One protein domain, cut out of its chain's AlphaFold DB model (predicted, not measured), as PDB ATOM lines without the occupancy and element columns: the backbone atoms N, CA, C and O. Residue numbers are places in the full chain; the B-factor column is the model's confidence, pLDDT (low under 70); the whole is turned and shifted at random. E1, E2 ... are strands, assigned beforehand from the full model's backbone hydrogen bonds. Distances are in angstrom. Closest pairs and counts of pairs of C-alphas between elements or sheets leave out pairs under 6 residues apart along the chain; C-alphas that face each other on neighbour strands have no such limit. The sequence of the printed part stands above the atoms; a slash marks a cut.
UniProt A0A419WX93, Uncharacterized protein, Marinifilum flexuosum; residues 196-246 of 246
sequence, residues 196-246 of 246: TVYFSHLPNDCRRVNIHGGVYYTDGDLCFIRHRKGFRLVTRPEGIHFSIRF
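This is residues 196 to 246 of the 246 residues of an uncharacterized protein of Marinifilum flexuosum (UniProt A0A419WX93). A single strongly twisted sheet of four antiparallel strands makes a small slab, its strands following one another as a row of hairpins, and a long tail with no named element, residues 234 to 246, leads away from its last strand to one end of the longest axis. Before the first strand, the short run 198 to 199 pairs with the edge strand E4, and the chain then passes over to E1 at the other edge. The printed part has 51 residues, with no named helix and four named strands along the chain, E1, E2, E3 and E4, which is also their order across the sheet. The class is all strand, though the strands hold 21 of the 51 residues. The whole is compact, with a radius of gyration of the C-alphas of 11.1 A and spans of 35 by 24 by 15 A.

The printed part begins at Thr 196, with its C-alpha at (-35.244, 114.016, 23.421). E1, residues 207 to 211, begins with C-alpha 207 at (-25.317, 128.325, 36.257) and measures 12.6 A from first to last C-alpha. E2, residues 214 to 219, measures 16.1 A. E3, residues 222 to 227, measures 15.9 A. E4, residues 230 to 233, measures 10.2 A and ends with C-alpha 233 at (-31.055, 117.849, 28.873).

The sheet is a meander, each strand the antiparallel neighbour of the one before. E1 and E2 form a hairpin, with 143 degrees between their directions; the C-alphas of Arg 208 and Tyr 217 face each other at 4.5 A, and N 209 and O 216 are within hydrogen-bond range at 2.8 A. E2 and E3 form a hairpin at 137 degrees; N 217 and O 224 are 2.8 A apart, and N 222 and O 219 are 3.0 A apart, both within hydrogen-bond range. E3 and E4 form a hairpin at 143 degrees, with N 225 and O 232 within hydrogen-bond range at 2.9 A. The edge strands E1 and E4 are apart. From edge to edge the strands' lines turn by 111 degrees. Residues 198 to 199 pair antiparallel with residues 231 to 232 of E4.

The two C-alphas farthest apart are those of Lys 229 and Phe 246, at 36.7 A. The three links between the strands are tight, with two residues each. The printed part has no cut, and Phe 246 is the chain's last residue. The C-alphas of residues 234 to 246 lie 7 to 22 A from the mean of the C-alphas. The mean pLDDT of the printed part is 88.9, and residues 241 to 246 are under 70.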
ATOM      1  N   THR A 196     -34.681 113.669  24.737       96.38
ATOM      2  CA  THR A 196     -35.244 114.016  23.421       96.38
ATOM      3  C   THR A 196     -36.177 115.227  23.476       96.38
ATOM      4  O   THR A 196     -36.621 115.711  22.434       96.38
ATOM      5  N   VAL A 197     -36.457 115.733  24.678       97.25
ATOM      6  CA  VAL A 197     -37.381 116.839  24.930       97.25
ATOM      7  C   VAL A 197     -36.617 118.165  24.991       97.25
ATOM      8  O   VAL A 197     -35.457 118.215  25.404       97.25
ATOM      9  N   TYR A 198     -37.275 119.246  24.563       98.00
ATOM     10  CA  TYR A 198     -36.749 120.607  24.642       98.00
ATOM     11  C   TYR A 198     -37.569 121.428  25.633       98.00
ATOM     12  O   TYR A 198     -38.791 121.499  25.527       98.00
ATOM     13  N   PHE A 199     -36.885 122.084  26.559       97.69
ATOM     14  CA  PHE A 199     -37.469 122.954  27.570       97.69
ATOM     15  C   PHE A 199     -37.357 124.409  27.119       97.69
ATOM     16  O   PHE A 199     -36.310 124.831  26.623       97.69
ATOM     17  N   SER A 200     -38.422 125.196  27.263       96.94
ATOM     18  CA  SER A 200     -38.389 126.624  26.923       96.94
ATOM     19  C   SER A 200     -37.553 127.427  27.921       96.94
ATOM     20  O   SER A 200     -36.860 128.367  27.525       96.94
ATOM     21  N   HIS A 201     -37.569 127.010  29.187       96.69
ATOM     22  CA  HIS A 201     -36.898 127.671  30.301       96.69
ATOM     23  C   HIS A 201     -36.012 126.687  31.061       96.69
ATOM     24  O   HIS A 201     -36.264 125.482  31.082       96.69
ATOM     25  N   LEU A 202     -34.958 127.222  31.670       96.38
ATOM     26  CA  LEU A 202     -34.133 126.497  32.624       96.38
ATOM     27  C   LEU A 202     -34.729 126.648  34.031       96.38
ATOM     28  O   LEU A 202     -35.371 127.666  34.295       96.38
ATOM     29  N   PRO A 203     -34.489 125.690  34.941       93.31
ATOM     30  CA  PRO A 203     -34.681 125.917  36.369       93.31
ATOM     31  C   PRO A 203     -33.935 127.178  36.843       93.31
ATOM     32  O   PRO A 203     -32.852 127.485  36.339       93.31
ATOM     33  N   ASN A 204     -34.505 127.897  37.816       86.38
ATOM     34  CA  ASN A 204     -34.059 129.246  38.199       86.38
ATOM     35  C   ASN A 204     -32.581 129.335  38.621       86.38
ATOM     36  O   ASN A 204     -31.957 130.364  38.378       86.38
ATOM     37  N   ASP A 205     -31.997 128.270  39.182       90.81
ATOM     38  CA  ASP A 205     -30.619 128.317  39.704       90.81
ATOM     39  C   ASP A 205     -29.580 127.704  38.751       90.81
ATOM     40  O   ASP A 205     -28.462 127.375  39.160       90.81
ATOM     41  N   CYS A 206     -29.915 127.546  37.465       95.00
ATOM     42  CA  CYS A 206     -28.947 127.086  36.475       95.00
ATOM     43  C   CYS A 206     -27.790 128.081  36.298       95.00
ATOM     44  O   CYS A 206     -27.967 129.228  35.891       95.00
ATOM     45  N   ARG A 207     -26.565 127.594  36.503       95.25
ATOM     46  CA  ARG A 207     -25.317 128.325  36.257       95.25
ATOM     47  C   ARG A 207     -24.786 128.016  34.866       95.25
ATOM     48  O   ARG A 207     -24.787 126.865  34.441       95.25
ATOM     49  N   ARG A 208     -24.289 129.031  34.161       95.62
ATOM     50  CA  ARG A 208     -23.601 128.851  32.876       95.62
ATOM     51  C   ARG A 208     -22.151 128.430  33.121       95.62
ATOM     52  O   ARG A 208     -21.426 129.127  33.824       95.62
ATOM     53  N   VAL A 209     -21.719 127.334  32.507       94.69
ATOM     54  CA  VAL A 209     -20.362 126.778  32.624       94.69
ATOM     55  C   VAL A 209     -19.782 126.568  31.223       94.69
ATOM     56  O   VAL A 209     -20.506 126.183  30.306       94.69
ATOM     57  N   ASN A 210     -18.488 126.846  31.040       94.50
ATOM     58  CA  ASN A 210     -17.771 126.603  29.786       94.50
ATOM     59  C   ASN A 210     -16.756 125.472  29.987       94.50
ATOM     60  O   ASN A 210     -15.857 125.604  30.815       94.50
ATOM     61  N   ILE A 211     -16.917 124.369  29.258       92.56
ATOM     62  CA  ILE A 211     -16.092 123.160  29.378       92.56
ATOM     63  C   ILE A 211     -15.692 122.719  27.977       92.56
ATOM     64  O   ILE A 211     -16.557 122.481  27.135       92.56
ATOM     65  N   HIS A 212     -14.385 122.627  27.724       92.12
ATOM     66  CA  HIS A 212     -13.819 122.251  26.421       92.12
ATOM     67  C   HIS A 212     -14.391 123.065  25.240       92.12
ATOM     68  O   HIS A 212     -14.628 122.537  24.159       92.12
ATOM     69  N   GLY A 213     -14.663 124.358  25.458       92.62
ATOM     70  CA  GLY A 213     -15.260 125.251  24.458       92.62
ATOM     71  C   GLY A 213     -16.779 125.108  24.288       92.62
ATOM     72  O   GLY A 213     -17.386 125.896  23.563       92.62
ATOM     73  N   GLY A 214     -17.413 124.145  24.962       94.31
ATOM     74  CA  GLY A 214     -18.863 123.979  25.010       94.31
ATOM     75  C   GLY A 214     -19.499 124.786  26.142       94.31
ATOM     76  O   GLY A 214     -18.998 124.813  27.264       94.31
ATOM     77  N   VAL A 215     -20.641 125.420  25.866       96.06
ATOM     78  CA  VAL A 215     -21.426 126.148  26.875       96.06
ATOM     79  C   VAL A 215     -22.557 125.265  27.394       96.06
ATOM     80  O   VAL A 215     -23.462 124.891  26.644       96.06
ATOM     81  N   TYR A 216     -22.535 125.012  28.698       97.00
ATOM     82  CA  TYR A 216     -23.522 124.224  29.423       97.00
ATOM     83  C   TYR A 216     -24.237 125.088  30.461       97.00
ATOM     84  O   TYR A 216     -23.696 126.083  30.944       97.00
ATOM     85  N   TYR A 217     -25.457 124.701  30.809       97.12
ATOM     86  CA  TYR A 217     -26.233 125.290  31.892       97.12
ATOM     87  C   TYR A 217     -26.503 124.192  32.908       97.12
ATOM     88  O   TYR A 217     -27.121 123.185  32.572       97.12
ATOM     89  N   THR A 218     -25.992 124.345  34.119       95.56
ATOM     90  CA  THR A 218     -25.943 123.267  35.107       95.56
ATOM     91  C   THR A 218     -26.589 123.676  36.407       95.56
ATOM     92  O   THR A 218     -26.438 124.814  36.847       95.56
ATOM     93  N   ASP A 219     -27.232 122.723  37.054       93.94
ATOM     94  CA  ASP A 219     -27.876 122.901  38.343       93.94
ATOM     95  C   ASP A 219     -27.782 121.592  39.127       93.94
ATOM     96  O   ASP A 219     -28.495 120.626  38.848       93.94
ATOM     97  N   GLY A 220     -26.800 121.529  40.028       90.44
ATOM     98  CA  GLY A 220     -26.381 120.276  40.646       90.44
ATOM     99  C   GLY A 220     -26.040 119.232  39.580       90.44
ATOM    100  O   GLY A 220     -25.124 119.422  38.774       90.44
ATOM    101  N   ASP A 221     -26.794 118.133  39.581       91.75
ATOM    102  CA  ASP A 221     -26.680 116.992  38.664       91.75
ATOM    103  C   ASP A 221     -27.394 117.157  37.319       91.75
ATOM    104  O   ASP A 221     -27.175 116.359  36.402       91.75
ATOM    105  N   LEU A 222     -28.176 118.221  37.152       95.12
ATOM    106  CA  LEU A 222     -28.786 118.554  35.873       95.12
ATOM    107  C   LEU A 222     -27.800 119.318  34.989       95.12
ATOM    108  O   LEU A 222     -27.136 120.257  35.432       95.12
ATOM    109  N   CYS A 223     -27.736 118.937  33.714       96.56
ATOM    110  CA  CYS A 223     -26.930 119.610  32.707       96.56
ATOM    111  C   CYS A 223     -27.753 119.816  31.434       96.56
ATOM    112  O   CYS A 223     -28.355 118.881  30.904       96.56
ATOM    113  N   PHE A 224     -27.764 121.044  30.932       97.62
ATOM    114  CA  PHE A 224     -28.505 121.445  29.749       97.62
ATOM    115  C   PHE A 224     -27.581 122.104  28.731       97.62
ATOM    116  O   PHE A 224     -26.645 122.822  29.080       97.62
ATOM    117  N   ILE A 225     -27.901 121.924  27.453       97.75
ATOM    118  CA  ILE A 225     -27.300 122.683  26.353       97.75
ATOM    119  C   ILE A 225     -28.351 123.573  25.703       97.75
ATOM    120  O   ILE A 225     -29.523 123.197  25.587       97.75
ATOM    121  N   ARG A 226     -27.934 124.753  25.238       97.88
ATOM    122  CA  ARG A 226     -28.796 125.610  24.422       97.88
ATOM    123  C   ARG A 226     -28.950 124.996  23.029       97.88
ATOM    124  O   ARG A 226     -27.975 124.612  22.395       97.88
ATOM    125  N   HIS A 227     -30.180 124.947  22.542       97.88
ATOM    126  CA  HIS A 227     -30.547 124.512  21.202       97.88
ATOM    127  C   HIS A 227     -31.468 125.550  20.543       97.88
ATOM    128  O   HIS A 227     -32.062 126.390  21.219       97.88
ATOM    129  N   ARG A 228     -31.654 125.478  19.216       97.50
ATOM    130  CA  ARG A 228     -32.547 126.398  18.477       97.50
ATOM    131  C   ARG A 228     -33.988 126.397  19.008       97.50
ATOM    132  O   ARG A 228     -34.652 127.421  18.968       97.50
ATOM    133  N   LYS A 229     -34.452 125.251  19.516       97.44
ATOM    134  CA  LYS A 229     -35.816 125.045  20.041       97.44
ATOM    135  C   LYS A 229     -35.972 125.340  21.541       97.44
ATOM    136  O   LYS A 229     -37.083 125.250  22.043       97.44
ATOM    137  N   GLY A 230     -34.889 125.625  22.267       97.56
ATOM    138  CA  GLY A 230     -34.929 125.723  23.729       97.56
ATOM    139  C   GLY A 230     -33.661 125.189  24.383       97.56
ATOM    140  O   GLY A 230     -32.557 125.384  23.882       97.56
ATOM    141  N   PHE A 231     -33.818 124.497  25.497       98.25
ATOM    142  CA  PHE A 231     -32.753 123.837  26.239       98.25
ATOM    143  C   PHE A 231     -32.981 122.334  26.209       98.25
ATOM    144  O   PHE A 231     -34.111 121.875  26.351       98.25
ATOM    145  N   ARG A 232     -31.924 121.557  25.992       97.69
ATOM    146  CA  ARG A 232     -32.008 120.094  25.968       97.69
ATOM    147  C   ARG A 232     -31.178 119.529  27.100       97.69
ATOM    148  O   ARG A 232     -30.030 119.935  27.270       97.69
ATOM    149  N   LEU A 233     -31.757 118.590  27.837       97.56
ATOM    150  CA  LEU A 233     -31.055 117.849  28.873       97.56
ATOM    151  C   LEU A 233     -29.973 116.963  28.235       97.56
ATOM    152  O   LEU A 233     -30.230 116.263  27.250       97.56
ATOM    153  N   VAL A 234     -28.773 116.979  28.801       96.75
ATOM    154  CA  VAL A 234     -27.642 116.150  28.372       96.75
ATOM    155  C   VAL A 234     -27.040 115.420  29.561       96.75
ATOM    156  O   VAL A 234     -27.186 115.834  30.709       96.75
ATOM    157  N   THR A 235     -26.336 114.325  29.282       94.25
ATOM    158  CA  THR A 235     -25.459 113.720  30.284       94.25
ATOM    159  C   THR A 235     -24.397 114.743  30.675       94.25
ATOM    160  O   THR A 235     -23.846 115.427  29.809       94.25
ATOM    161  N   ARG A 236     -24.120 114.855  31.976       89.81
ATOM    162  CA  ARG A 236     -23.021 115.677  32.477       89.81
ATOM    163  C   ARG A 236     -21.715 115.226  31.796       89.81
ATOM    164  O   ARG A 236     -21.417 114.035  31.866       89.81
ATOM    165  N   PRO A 237     -20.964 116.123  31.131       88.25
ATOM    166  CA  PRO A 237     -19.677 115.751  30.564       88.25
ATOM    167  C   PRO A 237     -18.691 115.404  31.686       88.25
ATOM    168  O   PRO A 237     -18.778 115.933  32.798       88.25
ATOM    169  N   GLU A 238     -17.772 114.490  31.396       86.50
ATOM    170  CA  GLU A 238     -16.718 114.092  32.329       86.50
ATOM    171  C   GLU A 238     -15.833 115.298  32.689       86.50
ATOM    172  O   GLU A 238     -15.668 116.225  31.897       86.50
ATOM    173  N   GLY A 239     -15.300 115.321  33.913       78.31
ATOM    174  CA  GLY A 239     -14.418 116.395  34.386       78.31
ATOM    175  C   GLY A 239     -15.111 117.603  35.029       78.31
ATOM    176  O   GLY A 239     -14.426 118.459  35.586       78.31
ATOM    177  N   ILE A 240     -16.452 117.673  35.051       70.44
ATOM    178  CA  ILE A 240     -17.146 118.650  35.906       70.44
ATOM    179  C   ILE A 240     -17.202 118.129  37.345       70.44
ATOM    180  O   ILE A 240     -18.158 117.460  37.744       70.44
ATOM    181  N   HIS A 241     -16.206 118.485  38.151       67.75
ATOM    182  CA  HIS A 241     -16.288 118.355  39.602       67.75
ATOM    183  C   HIS A 241     -16.684 119.706  40.195       67.75
ATOM    184  O   HIS A 241     -15.868 120.621  40.291       67.75
ATOM    185  N   PHE A 242     -17.947 119.856  40.595       63.72
ATOM    186  CA  PHE A 242     -18.339 120.998  41.413       63.72
ATOM    187  C   PHE A 242     -17.772 120.793  42.822       63.72
ATOM    188  O   PHE A 242     -18.372 120.101  43.640       63.72
ATOM    189  N   SER A 243     -16.606 121.372  43.117       48.31
ATOM    190  CA  SER A 243     -16.168 121.513  44.506       48.31
ATOM    191  C   SER A 243     -16.993 122.634  45.133       48.31
ATOM    192  O   SER A 243     -16.774 123.812  44.838       48.31
ATOM    193  N   ILE A 244     -17.962 122.284  45.972       47.59
ATOM    194  CA  ILE A 244     -18.614 123.265  46.837       47.59
ATOM    195  C   ILE A 244     -17.575 123.627  47.903       47.59
ATOM    196  O   ILE A 244     -17.279 122.815  48.776       47.59
ATOM    197  N   ARG A 245     -16.951 124.803  47.783       34.66
ATOM    198  CA  ARG A 245     -16.199 125.389  48.898       34.66
ATOM    199  C   ARG A 245     -17.225 126.036  49.823       34.66
ATOM    200  O   ARG A 245     -17.949 126.923  49.374       34.66
ATOM    201  N   PHE A 246     -17.322 125.512  51.041       38.91
ATOM    202  CA  PHE A 246     -18.068 126.110  52.145       38.91
ATOM    203  C   PHE A 246     -17.178 127.111  52.876       38.91
ATOM    204  O   PHE A 246     -15.959 126.833  52.967       38.91
TER     205      PHE A 246